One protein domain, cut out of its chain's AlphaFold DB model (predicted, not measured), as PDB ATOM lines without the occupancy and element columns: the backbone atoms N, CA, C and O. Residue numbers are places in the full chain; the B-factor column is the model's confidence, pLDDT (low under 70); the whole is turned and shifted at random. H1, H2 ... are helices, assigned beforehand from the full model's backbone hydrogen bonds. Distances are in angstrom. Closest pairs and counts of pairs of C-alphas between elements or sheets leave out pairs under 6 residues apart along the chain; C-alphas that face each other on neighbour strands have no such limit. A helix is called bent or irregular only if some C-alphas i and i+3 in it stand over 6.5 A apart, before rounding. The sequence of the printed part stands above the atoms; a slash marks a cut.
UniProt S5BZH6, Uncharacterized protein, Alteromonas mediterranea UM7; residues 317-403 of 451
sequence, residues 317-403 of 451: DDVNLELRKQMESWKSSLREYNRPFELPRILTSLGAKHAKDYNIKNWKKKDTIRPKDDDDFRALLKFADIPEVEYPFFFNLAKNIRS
ATOM      1  N   ASP A 317     183.743 230.627 353.502       81.94
ATOM      2  CA  ASP A 317     183.166 229.539 352.717       81.94
ATOM      3  C   ASP A 317     181.640 229.628 352.661       81.94
ATOM      4  O   ASP A 317     181.070 229.391 351.598       81.94
ATOM      5  N   ASP A 318     180.979 230.047 353.749       81.69
ATOM      6  CA  ASP A 318     179.526 230.275 353.760       81.69
ATOM      7  C   ASP A 318     179.136 231.369 352.748       81.69
ATOM      8  O   ASP A 318     178.203 231.194 351.962       81.69
ATOM      9  N   VAL A 319     179.891 232.476 352.711       80.19
ATOM     10  CA  VAL A 319     179.687 233.577 351.751       80.19
ATOM     11  C   VAL A 319     179.900 233.095 350.319       80.19
ATOM     12  O   VAL A 319     179.052 233.308 349.454       80.19
ATOM     13  N   ASN A 320     181.021 232.420 350.057       79.25
ATOM     14  CA  ASN A 320     181.343 231.914 348.724       79.25
ATOM     15  C   ASN A 320     180.320 230.879 348.243       79.25
ATOM     16  O   ASN A 320     179.981 230.852 347.058       79.25
ATOM     17  N   LEU A 321     179.829 230.029 349.145       82.88
ATOM     18  CA  LEU A 321     178.796 229.049 348.850       82.88
ATOM     19  C   LEU A 321     177.483 229.732 348.461       82.88
ATOM     20  O   LEU A 321     176.881 229.330 347.465       82.88
ATOM     21  N   GLU A 322     177.055 230.764 349.188       84.00
ATOM     22  CA  GLU A 322     175.814 231.475 348.868       84.00
ATOM     23  C   GLU A 322     175.912 232.241 347.546       84.00
ATOM     24  O   GLU A 322     175.050 232.085 346.680       84.00
ATOM     25  N   LEU A 323     177.008 232.973 347.320       80.50
ATOM     26  CA  LEU A 323     177.253 233.655 346.045       80.50
ATOM     27  C   LEU A 323     177.228 232.662 344.870       80.50
ATOM     28  O   LEU A 323     176.662 232.944 343.813       80.50
ATOM     29  N   ARG A 324     177.807 231.466 345.053       80.62
ATOM     30  CA  ARG A 324     177.739 230.391 344.053       80.62
ATOM     31  C   ARG A 324     176.307 229.900 343.853       80.62
ATOM     32  O   ARG A 324     175.902 229.783 342.705       80.62
ATOM     33  N   LYS A 325     175.532 229.658 344.918       84.19
ATOM     34  CA  LYS A 325     174.118 229.247 344.808       84.19
ATOM     35  C   LYS A 325     173.284 230.262 344.031       84.19
ATOM     36  O   LYS A 325     172.519 229.866 343.158       84.19
ATOM     37  N   GLN A 326     173.452 231.554 344.301       83.12
ATOM     38  CA  GLN A 326     172.755 232.608 343.561       83.12
ATOM     39  C   GLN A 326     173.147 232.597 342.082       83.12
ATOM     40  O   GLN A 326     172.286 232.658 341.209       83.12
ATOM     41  N   MET A 327     174.437 232.428 341.784       84.06
ATOM     42  CA  MET A 327     174.931 232.293 340.413       84.06
ATOM     43  C   MET A 327     174.439 231.037 339.694       84.06
ATOM     44  O   MET A 327     174.411 231.021 338.465       84.06
ATOM     45  N   GLU A 328     174.067 229.985 340.423       88.94
ATOM     46  CA  GLU A 328     173.524 228.773 339.819       88.94
ATOM     47  C   GLU A 328     172.118 228.961 339.241       88.94
ATOM     48  O   GLU A 328     171.773 228.227 338.323       88.94
ATOM     49  N   SER A 329     171.361 229.973 339.685       86.44
ATOM     50  CA  SER A 329     169.985 230.234 339.226       86.44
ATOM     51  C   SER A 329     169.838 230.373 337.706       86.44
ATOM     52  O   SER A 329     168.884 229.848 337.146       86.44
ATOM     53  N   TRP A 330     170.786 231.021 337.021       89.19
ATOM     54  CA  TRP A 330     170.761 231.121 335.555       89.19
ATOM     55  C   TRP A 330     171.566 230.019 334.860       89.19
ATOM     56  O   TRP A 330     171.321 229.680 333.700       89.19
ATOM     57  N   LYS A 331     172.562 229.448 335.548       91.12
ATOM     58  CA  LYS A 331     173.445 228.426 334.968       91.12
ATOM     59  C   LYS A 331     172.789 227.058 334.886       91.12
ATOM     60  O   LYS A 331     173.113 226.308 333.962       91.12
ATOM     61  N   SER A 332     171.930 226.712 335.846       90.44
ATOM     62  CA  SER A 332     171.166 225.460 335.834       90.44
ATOM     63  C   SER A 332     170.371 225.348 334.542       90.44
ATOM     64  O   SER A 332     170.589 224.385 333.808       90.44
ATOM     65  N   SER A 333     169.619 226.389 334.174       88.50
ATOM     66  CA  SER A 333     168.841 226.454 332.931       88.50
ATOM     67  C   SER A 333     169.704 226.162 331.702       88.50
ATOM     68  O   SER A 333     169.324 225.385 330.829       88.50
ATOM     69  N   LEU A 334     170.928 226.702 331.647       89.69
ATOM     70  CA  LEU A 334     171.854 226.437 330.541       89.69
ATOM     71  C   LEU A 334     172.366 224.988 330.503       89.69
ATOM     72  O   LEU A 334     172.631 224.448 329.423       89.69
ATOM     73  N   ARG A 335     172.595 224.366 331.665       89.38
ATOM     74  CA  ARG A 335     173.122 222.994 331.770       89.38
ATOM     75  C   ARG A 335     172.049 221.933 331.567       89.38
ATOM     76  O   ARG A 335     172.350 220.918 330.952       89.38
ATOM     77  N   GLU A 336     170.848 222.193 332.060       88.50
ATOM     78  CA  GLU A 336     169.691 221.293 332.021       88.50
ATOM     79  C   GLU A 336     168.956 221.346 330.678       88.50
ATOM     80  O   GLU A 336     168.098 220.516 330.397       88.50
ATOM     81  N   TYR A 337     169.315 222.289 329.801       90.44
ATOM     82  CA  TYR A 337     168.734 222.362 328.472       90.44
ATOM     83  C   TYR A 337     169.116 221.158 327.594       90.44
ATOM     84  O   TYR A 337     170.273 220.982 327.198       90.44
ATOM     85  N   ASN A 338     168.103 220.372 327.226       84.44
ATOM     86  CA  ASN A 338     168.242 219.060 326.585       84.44
ATOM     87  C   ASN A 338     168.641 219.091 325.094       84.44
ATOM     88  O   ASN A 338     168.914 218.040 324.517       84.44
ATOM     89  N   ARG A 339     168.685 220.267 324.448       87.88
ATOM     90  CA  ARG A 339     169.031 220.415 323.017       87.88
ATOM     91  C   ARG A 339     170.242 221.329 322.811       87.88
ATOM     92  O   ARG A 339     170.114 222.445 322.312       87.88
ATOM     93  N   PRO A 340     171.453 220.894 323.191       79.69
ATOM     94  CA  PRO A 340     172.622 221.771 323.228       79.69
ATOM     95  C   PRO A 340     172.992 222.386 321.868       79.69
ATOM     96  O   PRO A 340     173.540 223.482 321.851       79.69
ATOM     97  N   PHE A 341     172.657 221.728 320.755       86.50
ATOM     98  CA  PHE A 341     172.892 222.218 319.391       86.50
ATOM     99  C   PHE A 341     171.994 223.407 318.996       86.50
ATOM    100  O   PHE A 341     172.339 224.154 318.084       86.50
ATOM    101  N   GLU A 342     170.865 223.621 319.680       91.38
ATOM    102  CA  GLU A 342     169.968 224.761 319.427       91.38
ATOM    103  C   GLU A 342     170.374 226.006 320.233       91.38
ATOM    104  O   GLU A 342     170.030 227.127 319.850       91.38
ATOM    105  N   LEU A 343     171.149 225.838 321.315       91.56
ATOM    106  CA  LEU A 343     171.537 226.926 322.223       91.56
ATOM    107  C   LEU A 343     172.218 228.114 321.529       91.56
ATOM    108  O   LEU A 343     171.833 229.240 321.846       91.56
ATOM    109  N   PRO A 344     173.176 227.937 320.593       94.00
ATOM    110  CA  PRO A 344     173.764 229.065 319.870       94.00
ATOM    111  C   PRO A 344     172.706 229.936 319.194       94.00
ATOM    112  O   PRO A 344     172.705 231.158 319.344       94.00
ATOM    113  N   ARG A 345     171.761 229.300 318.495       94.56
ATOM    114  CA  ARG A 345     170.708 229.984 317.743       94.56
ATOM    115  C   ARG A 345     169.702 230.665 318.673       94.56
ATOM    116  O   ARG A 345     169.346 231.814 318.422       94.56
ATOM    117  N   ILE A 346     169.289 229.995 319.749       95.31
ATOM    118  CA  ILE A 346     168.357 230.553 320.742       95.31
ATOM    119  C   ILE A 346     168.983 231.765 321.435       95.31
ATOM    120  O   ILE A 346     168.396 232.842 321.433       95.31
ATOM    121  N   LEU A 347     170.202 231.633 321.961       95.62
ATOM    122  CA  LEU A 347     170.874 232.731 322.656       95.62
ATOM    123  C   LEU A 347     171.138 233.917 321.723       95.62
ATOM    124  O   LEU A 347     170.947 235.058 322.133       95.62
ATOM    125  N   THR A 348     171.493 233.662 320.459       95.69
ATOM    126  CA  THR A 348     171.631 234.725 319.449       95.69
ATOM    127  C   THR A 348     170.304 235.451 319.219       95.69
ATOM    128  O   THR A 348     170.279 236.677 319.176       95.69
ATOM    129  N   SER A 349     169.183 234.721 319.148       96.25
ATOM    130  CA  SER A 349     167.851 235.334 319.018       96.25
ATOM    131  C   SER A 349     167.431 236.155 320.245       96.25
ATOM    132  O   SER A 349     166.654 237.095 320.114       96.25
ATOM    133  N   LEU A 350     167.993 235.847 321.419       95.12
ATOM    134  CA  LEU A 350     167.811 236.603 322.662       95.12
ATOM    135  C   LEU A 350     168.795 237.780 322.808       95.12
ATOM    136  O   LEU A 350     168.753 238.486 323.816       95.12
ATOM    137  N   GLY A 351     169.661 238.006 321.813       94.69
ATOM    138  CA  GLY A 351     170.584 239.142 321.749       94.69
ATOM    139  C   GLY A 351     172.048 238.831 322.074       94.69
ATOM    140  O   GLY A 351     172.855 239.756 322.110       94.69
ATOM    141  N   ALA A 352     172.426 237.564 322.287       94.88
ATOM    142  CA  ALA A 352     173.825 237.201 322.518       94.88
ATOM    143  C   ALA A 352     174.667 237.392 321.244       94.88
ATOM    144  O   ALA A 352     174.390 236.796 320.202       94.88
ATOM    145  N   LYS A 353     175.745 238.172 321.338       93.81
ATOM    146  CA  LYS A 353     176.667 238.474 320.231       93.81
ATOM    147  C   LYS A 353     177.686 237.364 319.994       93.81
ATOM    148  O   LYS A 353     178.123 237.150 318.864       93.81
ATOM    149  N   HIS A 354     178.076 236.647 321.047       94.94
ATOM    150  CA  HIS A 354     179.162 235.667 320.994       94.94
ATOM    151  C   HIS A 354     178.710 234.246 321.350       94.94
ATOM    152  O   HIS A 354     179.534 233.426 321.771       94.94
ATOM    153  N   ALA A 355     177.427 233.922 321.166       92.06
ATOM    154  CA  ALA A 355     176.866 232.594 321.413       92.06
ATOM    155  C   ALA A 355     177.376 231.546 320.402       92.06
ATOM    156  O   ALA A 355     176.708 231.183 319.442       92.06
ATOM    157  N   LYS A 356     178.591 231.044 320.639       92.25
ATOM    158  CA  LYS A 356     179.222 229.925 319.917       92.25
ATOM    159  C   LYS A 356     179.376 228.731 320.855       92.25
ATOM    160  O   LYS A 356     179.561 228.933 322.055       92.25
ATOM    161  N   ASP A 357     179.404 227.510 320.321       88.12
ATOM    162  CA  ASP A 357     179.482 226.270 321.117       88.12
ATOM    163  C   ASP A 357     180.597 226.290 322.171       88.12
ATOM    164  O   ASP A 357     180.380 225.951 323.336       88.12
ATOM    165  N   TYR A 358     181.789 226.762 321.793       90.56
ATOM    166  CA  TYR A 358     182.921 226.901 322.712       90.56
ATOM    167  C   TYR A 358     182.642 227.886 323.863       90.56
ATOM    168  O   TYR A 358     182.944 227.594 325.023       90.56
ATOM    169  N   ASN A 359     182.037 229.039 323.564       91.44
ATOM    170  CA  ASN A 359     181.707 230.055 324.564       91.44
ATOM    171  C   ASN A 359     180.606 229.567 325.500       91.44
ATOM    172  O   ASN A 359     180.755 229.675 326.712       91.44
ATOM    173  N   ILE A 360     179.566 228.936 324.955       91.75
ATOM    174  CA  ILE A 360     178.474 228.345 325.732       91.75
ATOM    175  C   ILE A 360     179.014 227.252 326.656       91.75
ATOM    176  O   ILE A 360     178.705 227.244 327.847       91.75
ATOM    177  N   LYS A 361     179.891 226.370 326.158       89.56
ATOM    178  CA  LYS A 361     180.557 225.350 326.981       89.56
ATOM    179  C   LYS A 361     181.340 225.972 328.138       89.56
ATOM    180  O   LYS A 361     181.347 225.409 329.230       89.56
ATOM    181  N   ASN A 362     181.980 227.120 327.922       89.44
ATOM    182  CA  ASN A 362     182.644 227.859 328.991       89.44
ATOM    183  C   ASN A 362     181.640 228.487 329.964       89.44
ATOM    184  O   ASN A 362     181.787 228.287 331.164       89.44
ATOM    185  N   TRP A 363     180.589 229.158 329.485       92.06
ATOM    186  CA  TRP A 363     179.562 229.784 330.329       92.06
ATOM    187  C   TRP A 363     178.833 228.785 331.241       92.06
ATOM    188  O   TRP A 363     178.478 229.142 332.359       92.06
ATOM    189  N   LYS A 364     178.694 227.519 330.817       88.50
ATOM    190  CA  LYS A 364     178.134 226.425 331.634       88.50
ATOM    191  C   LYS A 364     179.007 226.008 332.825       88.50
ATOM    192  O   LYS A 364     178.500 225.363 333.746       88.50
ATOM    193  N   LYS A 365     180.315 226.294 332.808       87.75
ATOM    194  CA  LYS A 365     181.243 225.834 333.856       87.75
ATOM    195  C   LYS A 365     180.902 226.473 335.203       87.75
ATOM    196  O   LYS A 365     180.607 227.665 335.272       87.75
ATOM    197  N   LYS A 366     181.045 225.698 336.283       81.12
ATOM    198  CA  LYS A 366     180.821 226.173 337.661       81.12
ATOM    199  C   LYS A 366     181.651 227.421 337.977       81.12
ATOM    200  O   LYS A 366     181.101 228.405 338.462       81.12
ATOM    201  N   ASP A 367     182.916 227.435 337.566       78.44
ATOM    202  CA  ASP A 367     183.850 228.529 337.871       78.44
ATOM    203  C   ASP A 367     183.675 229.769 336.981       78.44
ATOM    204  O   ASP A 367     184.238 230.828 337.257       78.44
ATOM    205  N   THR A 368     182.887 229.678 335.904       83.75
ATOM    206  CA  THR A 368     182.653 230.843 335.045       83.75
ATOM    207  C   THR A 368     181.633 231.751 335.696       83.75
ATOM    208  O   THR A 368     180.470 231.396 335.804       83.75
ATOM    209  N   ILE A 369     182.051 232.936 336.129       83.69
ATOM    210  CA  ILE A 369     181.152 233.879 336.801       83.69
ATOM    211  C   ILE A 369     180.110 234.394 335.807       83.69
ATOM    212  O   ILE A 369     178.934 234.167 335.988       83.69
ATOM    213  N   ARG A 370     180.511 235.026 334.707       88.12
ATOM    214  CA  ARG A 370     179.589 235.462 333.647       88.12
ATOM    215  C   ARG A 370     180.349 235.641 332.328       88.12
ATOM    216  O   ARG A 370     181.588 235.698 332.382       88.12
ATOM    217  N   PRO A 371     179.668 235.793 331.177       89.88
ATOM    218  CA  PRO A 371     180.308 236.250 329.946       89.88
ATOM    219  C   PRO A 371     181.077 237.564 330.125       89.88
ATOM    220  O   PRO A 371     180.886 238.322 331.084       89.88
ATOM    221  N   LYS A 372     182.013 237.827 329.210       84.94
ATOM    222  CA  LYS A 372     182.744 239.101 329.210       84.94
ATOM    223  C   LYS A 372     181.847 240.249 328.744       84.94
ATOM    224  O   LYS A 372     181.887 241.302 329.368       84.94
ATOM    225  N   ASP A 373     181.058 240.002 327.706       91.81
ATOM    226  CA  ASP A 373     180.130 240.954 327.105       91.81
ATOM    227  C   ASP A 373     178.810 241.030 327.892       91.81
ATOM    228  O   ASP A 373     178.325 240.022 328.419       91.81
ATOM    229  N   ASP A 374     178.258 242.236 328.006       92.62
ATOM    230  CA  ASP A 374     177.046 242.500 328.782       92.62
ATOM    231  C   ASP A 374     175.779 242.016 328.062       92.62
ATOM    232  O   ASP A 374     174.859 241.535 328.728       92.62
ATOM    233  N   ASP A 375     175.736 242.077 326.726       92.81
ATOM    234  CA  ASP A 375     174.587 241.619 325.936       92.81
ATOM    235  C   ASP A 375     174.496 240.093 325.955       92.81
ATOM    236  O   ASP A 375     173.414 239.534 326.140       92.81
ATOM    237  N   ASP A 376     175.646 239.410 325.894       93.88
ATOM    238  CA  ASP A 376     175.712 237.961 326.115       93.88
ATOM    239  C   ASP A 376     175.164 237.582 327.496       93.88
ATOM    240  O   ASP A 376     174.434 236.600 327.627       93.88
ATOM    241  N   PHE A 377     175.496 238.348 328.542       95.50
ATOM    242  CA  PHE A 377     175.003 238.038 329.881       95.50
ATOM    243  C   PHE A 377     173.500 238.293 330.014       95.50
ATOM    244  O   PHE A 377     172.795 237.440 330.546       95.50
ATOM    245  N   ARG A 378     172.986 239.405 329.474       95.69
ATOM    246  CA  ARG A 378     171.539 239.680 329.434       95.69
ATOM    247  C   ARG A 378     170.775 238.577 328.710       95.69
ATOM    248  O   ARG A 378     169.757 238.128 329.221       95.69
ATOM    249  N   ALA A 379     171.276 238.100 327.573       96.00
ATOM    250  CA  ALA A 379     170.652 237.012 326.826       96.00
ATOM    251  C   ALA A 379     170.595 235.697 327.629       96.00
ATOM    252  O   ALA A 379     169.604 234.976 327.548       96.00
ATOM    253  N   LEU A 380     171.616 235.401 328.442       95.44
ATOM    254  CA  LEU A 380     171.601 234.243 329.346       95.44
ATOM    255  C   LEU A 380     170.593 234.406 330.490       95.44
ATOM    256  O   LEU A 380     169.928 233.436 330.841       95.44
ATOM    257  N   LEU A 381     170.460 235.611 331.056       95.62
ATOM    258  CA  LEU A 381     169.450 235.890 332.083       95.62
ATOM    259  C   LEU A 381     168.031 235.787 331.502       95.62
ATOM    260  O   LEU A 381     167.172 235.173 332.126       95.62
ATOM    261  N   LYS A 382     167.808 236.295 330.279       95.62
ATOM    262  CA  LYS A 382     166.556 236.098 329.520       95.62
ATOM    263  C   LYS A 382     166.255 234.624 329.308       95.62
ATOM    264  O   LYS A 382     165.140 234.190 329.542       95.62
ATOM    265  N   PHE A 383     167.257 233.858 328.885       95.38
ATOM    266  CA  PHE A 383     167.114 232.423 328.669       95.38
ATOM    267  C   PHE A 383     166.760 231.655 329.951       95.38
ATOM    268  O   PHE A 383     166.120 230.612 329.883       95.38
ATOM    269  N   ALA A 384     167.185 232.150 331.113       93.56
ATOM    270  CA  ALA A 384     166.865 231.568 332.411       93.56
ATOM    271  C   ALA A 384     165.544 232.080 333.013       93.56
ATOM    272  O   ALA A 384     165.305 231.843 334.195       93.56
ATOM    273  N   ASP A 385     164.727 232.798 332.236       91.94
ATOM    274  CA  ASP A 385     163.471 233.418 332.676       91.94
ATOM    275  C   ASP A 385     163.634 234.369 333.878       91.94
ATOM    276  O   ASP A 385     162.722 234.557 334.682       91.94
ATOM    277  N   ILE A 386     164.801 235.010 334.001       88.75
ATOM    278  CA  ILE A 386     165.039 236.012 335.042       88.75
ATOM    279  C   ILE A 386     164.405 237.344 334.606       88.75
ATOM    280  O   ILE A 386     164.713 237.834 333.509       88.75
ATOM    281  N   PRO A 387     163.562 237.973 335.448       85.56
ATOM    282  CA  PRO A 387     162.958 239.268 335.147       85.56
ATOM    283  C   PRO A 387     164.006 240.369 334.929       85.56
ATOM    284  O   PRO A 387     164.990 240.452 335.662       85.56
ATOM    285  N   GLU A 388     163.772 241.282 333.978       85.19
ATOM    286  CA  GLU A 388     164.727 242.369 333.679       85.19
ATOM    287  C   GLU A 388     165.010 243.276 334.892       85.19
ATOM    288  O   GLU A 388     166.124 243.780 335.045       85.19
ATOM    289  N   VAL A 389     164.039 243.422 335.803       77.00
ATOM    290  CA  VAL A 389     164.200 244.160 337.071       77.00
ATOM    291  C   VAL A 389     165.288 243.562 337.977       77.00
ATOM    292  O   VAL A 389     165.897 244.283 338.765       77.00
ATOM    293  N   GLU A 390     165.596 242.270 337.836       80.44
ATOM    294  CA  GLU A 390     166.644 241.585 338.598       80.44
ATOM    295  C   GLU A 390     168.022 241.642 337.917       80.44
ATOM    296  O   GLU A 390     169.028 241.254 338.512       80.44
ATOM    297  N   TYR A 391     168.139 242.167 336.694       87.75
ATOM    298  CA  TYR A 391     169.434 242.200 335.999       87.75
ATOM    299  C   TYR A 391     170.501 242.991 336.758       87.75
ATOM    300  O   TYR A 391     171.602 242.460 336.927       87.75
ATOM    301  N   PRO A 392     170.231 244.203 337.286       81.38
ATOM    302  CA  PRO A 392     171.229 244.937 338.059       81.38
ATOM    303  C   PRO A 392     171.796 244.122 339.229       81.38
ATOM    304  O   PRO A 392     172.992 244.207 339.513       81.38
ATOM    305  N   PHE A 393     170.966 243.286 339.863       81.25
ATOM    306  CA  PHE A 393     171.394 242.384 340.926       81.25
ATOM    307  C   PHE A 393     172.424 241.362 340.418       81.25
ATOM    308  O   PHE A 393     173.532 241.310 340.950       81.25
ATOM    309  N   PHE A 394     172.137 240.633 339.335       85.12
ATOM    310  CA  PHE A 394     173.070 239.645 338.772       85.12
ATOM    311  C   PHE A 394     174.372 240.262 338.245       85.12
ATOM    312  O   PHE A 394     175.449 239.662 338.337       85.12
ATOM    313  N   PHE A 395     174.305 241.481 337.709       85.56
ATOM    314  CA  PHE A 395     175.489 242.229 337.292       85.56
ATOM    315  C   PHE A 395     176.373 242.615 338.486       85.56
ATOM    316  O   PHE A 395     177.593 242.429 338.423       85.56
ATOM    317  N   ASN A 396     175.769 243.089 339.578       77.56
ATOM    318  CA  ASN A 396     176.482 243.386 340.820       77.56
ATOM    319  C   ASN A 396     177.045 242.121 341.473       77.56
ATOM    320  O   ASN A 396     178.210 242.112 341.860       77.56
ATOM    321  N   LEU A 397     176.285 241.025 341.498       81.88
ATOM    322  CA  LEU A 397     176.737 239.727 341.998       81.88
ATOM    323  C   LEU A 397     178.010 239.264 341.278       81.88
ATOM    324  O   LEU A 397     179.019 238.933 341.903       81.88
ATOM    325  N   ALA A 398     178.016 239.327 339.945       83.25
ATOM    326  CA  ALA A 398     179.190 238.975 339.157       83.25
ATOM    327  C   ALA A 398     180.396 239.893 339.426       83.25
ATOM    328  O   ALA A 398     181.539 239.421 339.452       83.25
ATOM    329  N   LYS A 399     180.161 241.195 339.632       76.75
ATOM    330  CA  LYS A 399     181.199 242.160 340.028       76.75
ATOM    331  C   LYS A 399     181.774 241.810 341.403       76.75
ATOM    332  O   LYS A 399     182.996 241.788 341.551       76.75
ATOM    333  N   ASN A 400     180.922 241.472 342.366       71.38
ATOM    334  CA  ASN A 400     181.310 241.128 343.732       71.38
ATOM    335  C   ASN A 400     182.167 239.863 343.784       71.38
ATOM    336  O   ASN A 400     183.212 239.864 344.437       71.38
ATOM    337  N   ILE A 401     181.792 238.824 343.029       74.75
ATOM    338  CA  ILE A 401     182.565 237.576 342.952       74.75
ATOM    339  C   ILE A 401     183.933 237.814 342.288       74.75
ATOM    340  O   ILE A 401     184.932 237.252 342.728       74.75
ATOM    341  N   ARG A 402     184.010 238.669 341.253       73.06
ATOM    342  CA  ARG A 402     185.278 239.002 340.569       73.06
ATOM    343  C   ARG A 402     186.199 239.908 341.391       73.06
ATOM    344  O   ARG A 402     187.414 239.849 341.217       73.06
ATOM    345  N   SER A 403     185.645 240.788 342.222       61.12
ATOM    346  CA  SER A 403     186.416 241.838 342.887       61.12
ATOM    347  C   SER A 403     187.114 241.330 344.146       61.12
ATOM    348  O   SER A 403     186.526 241.346 345.224       61.12
TER     349      SER A 403
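AT A GLANCE: This is residues 317 to 403 of the 451 residues of an uncharacterized protein of Alteromonas mediterranea UM7 (UniProt S5BZH6). Five helices pack mostly crosswise in a small elongated body: the short H4 lies nearest the middle, and the long, kinked H1 and the short H2 cross it at different places. H5 turns back after H4 and crosses H1 on the side of the body away from H2 and H3, the two short helices that lie together at the other end. The printed part has 87 residues, with helices in the order H1, H2, H3, H4, H5 and no named strand; its class is all helix. It is compact, with a radius of gyration of the C-alphas of 12.3 A, and the C-alphas span 36 by 23 by 20 A.

IN THESE COORDINATES: H1 is residues 317 to 336, 26.0 A from first to last C-alpha, beginning at C-alpha 317 at (183.166, 229.539, 352.717). It has a kink of 55 degrees near residue 330 and is irregular, but only just: C-alphas 327 and 330 are 6.51 A apart. H2 is residues 343 to 349, 9.7 A long, and H3 is residues 357 to 363, 9.9 A long. H4 is residues 374 to 383, 14.1 A long, beginning at C-alpha 374 at (177.046, 242.500, 328.782). H5 is residues 388 to 402, 21.9 A long, ending at C-alpha 402 at (185.278, 239.002, 340.569). It is irregular: C-alphas 389 and 392 are 7.1 A apart.

HOW THE PARTS SIT: H4 is the hub, touching H1, H2 and H5. H1 touches H4 with residues 330 to 334 alone; the closest C-alphas, of Trp 330 and Leu 381, are 6.0 A apart, and the lines are only just about perpendicular, at 70.4 degrees. H2 touches H4, closest at the C-alphas of Leu 347 and Ala 379, 6.0 A apart, and is only just about perpendicular to it, at 72 degrees. H5 only just touches H4, with 3 pairs of C-alphas within 8 A and with residues 388 to 391 alone; the closest C-alphas, of Arg 378 and Tyr 391, are 7.3 A apart, at a steep tilt of 58 degrees, opposite ways. H1 touches H5 with residues 323 to 327 alone; the closest C-alphas, of Leu 323 and Ile 401, are 7.3 A apart, at a steep tilt of 53 degrees, opposite ways. H2 and H3 only just touch, with 3 pairs of C-alphas within 8 A; the closest, of Pro 344 and Asp 357, are 6.5 A apart, and the helices are about perpendicular, at 87 degrees. H1 and H3 are close but not clearly touching, the C-alphas of Lys 331 and Trp 363 being 7.8 A apart. H5 is apart from H2 and from H3. In H2, H3 and H4 every O i to N i+4 pair is within hydrogen-bond range; in H1 it is 11 of 16 and in H5 9 of 11.

THE WHOLE: The two C-alphas farthest apart, of Asp 317 and Ser 349, are 37.5 A apart. The printed part has no cut. The link from H4 to H5 is tight, the other three are short, and no link is long. The mean pLDDT of the printed part is 87.5, and residue 403 alone is under 70.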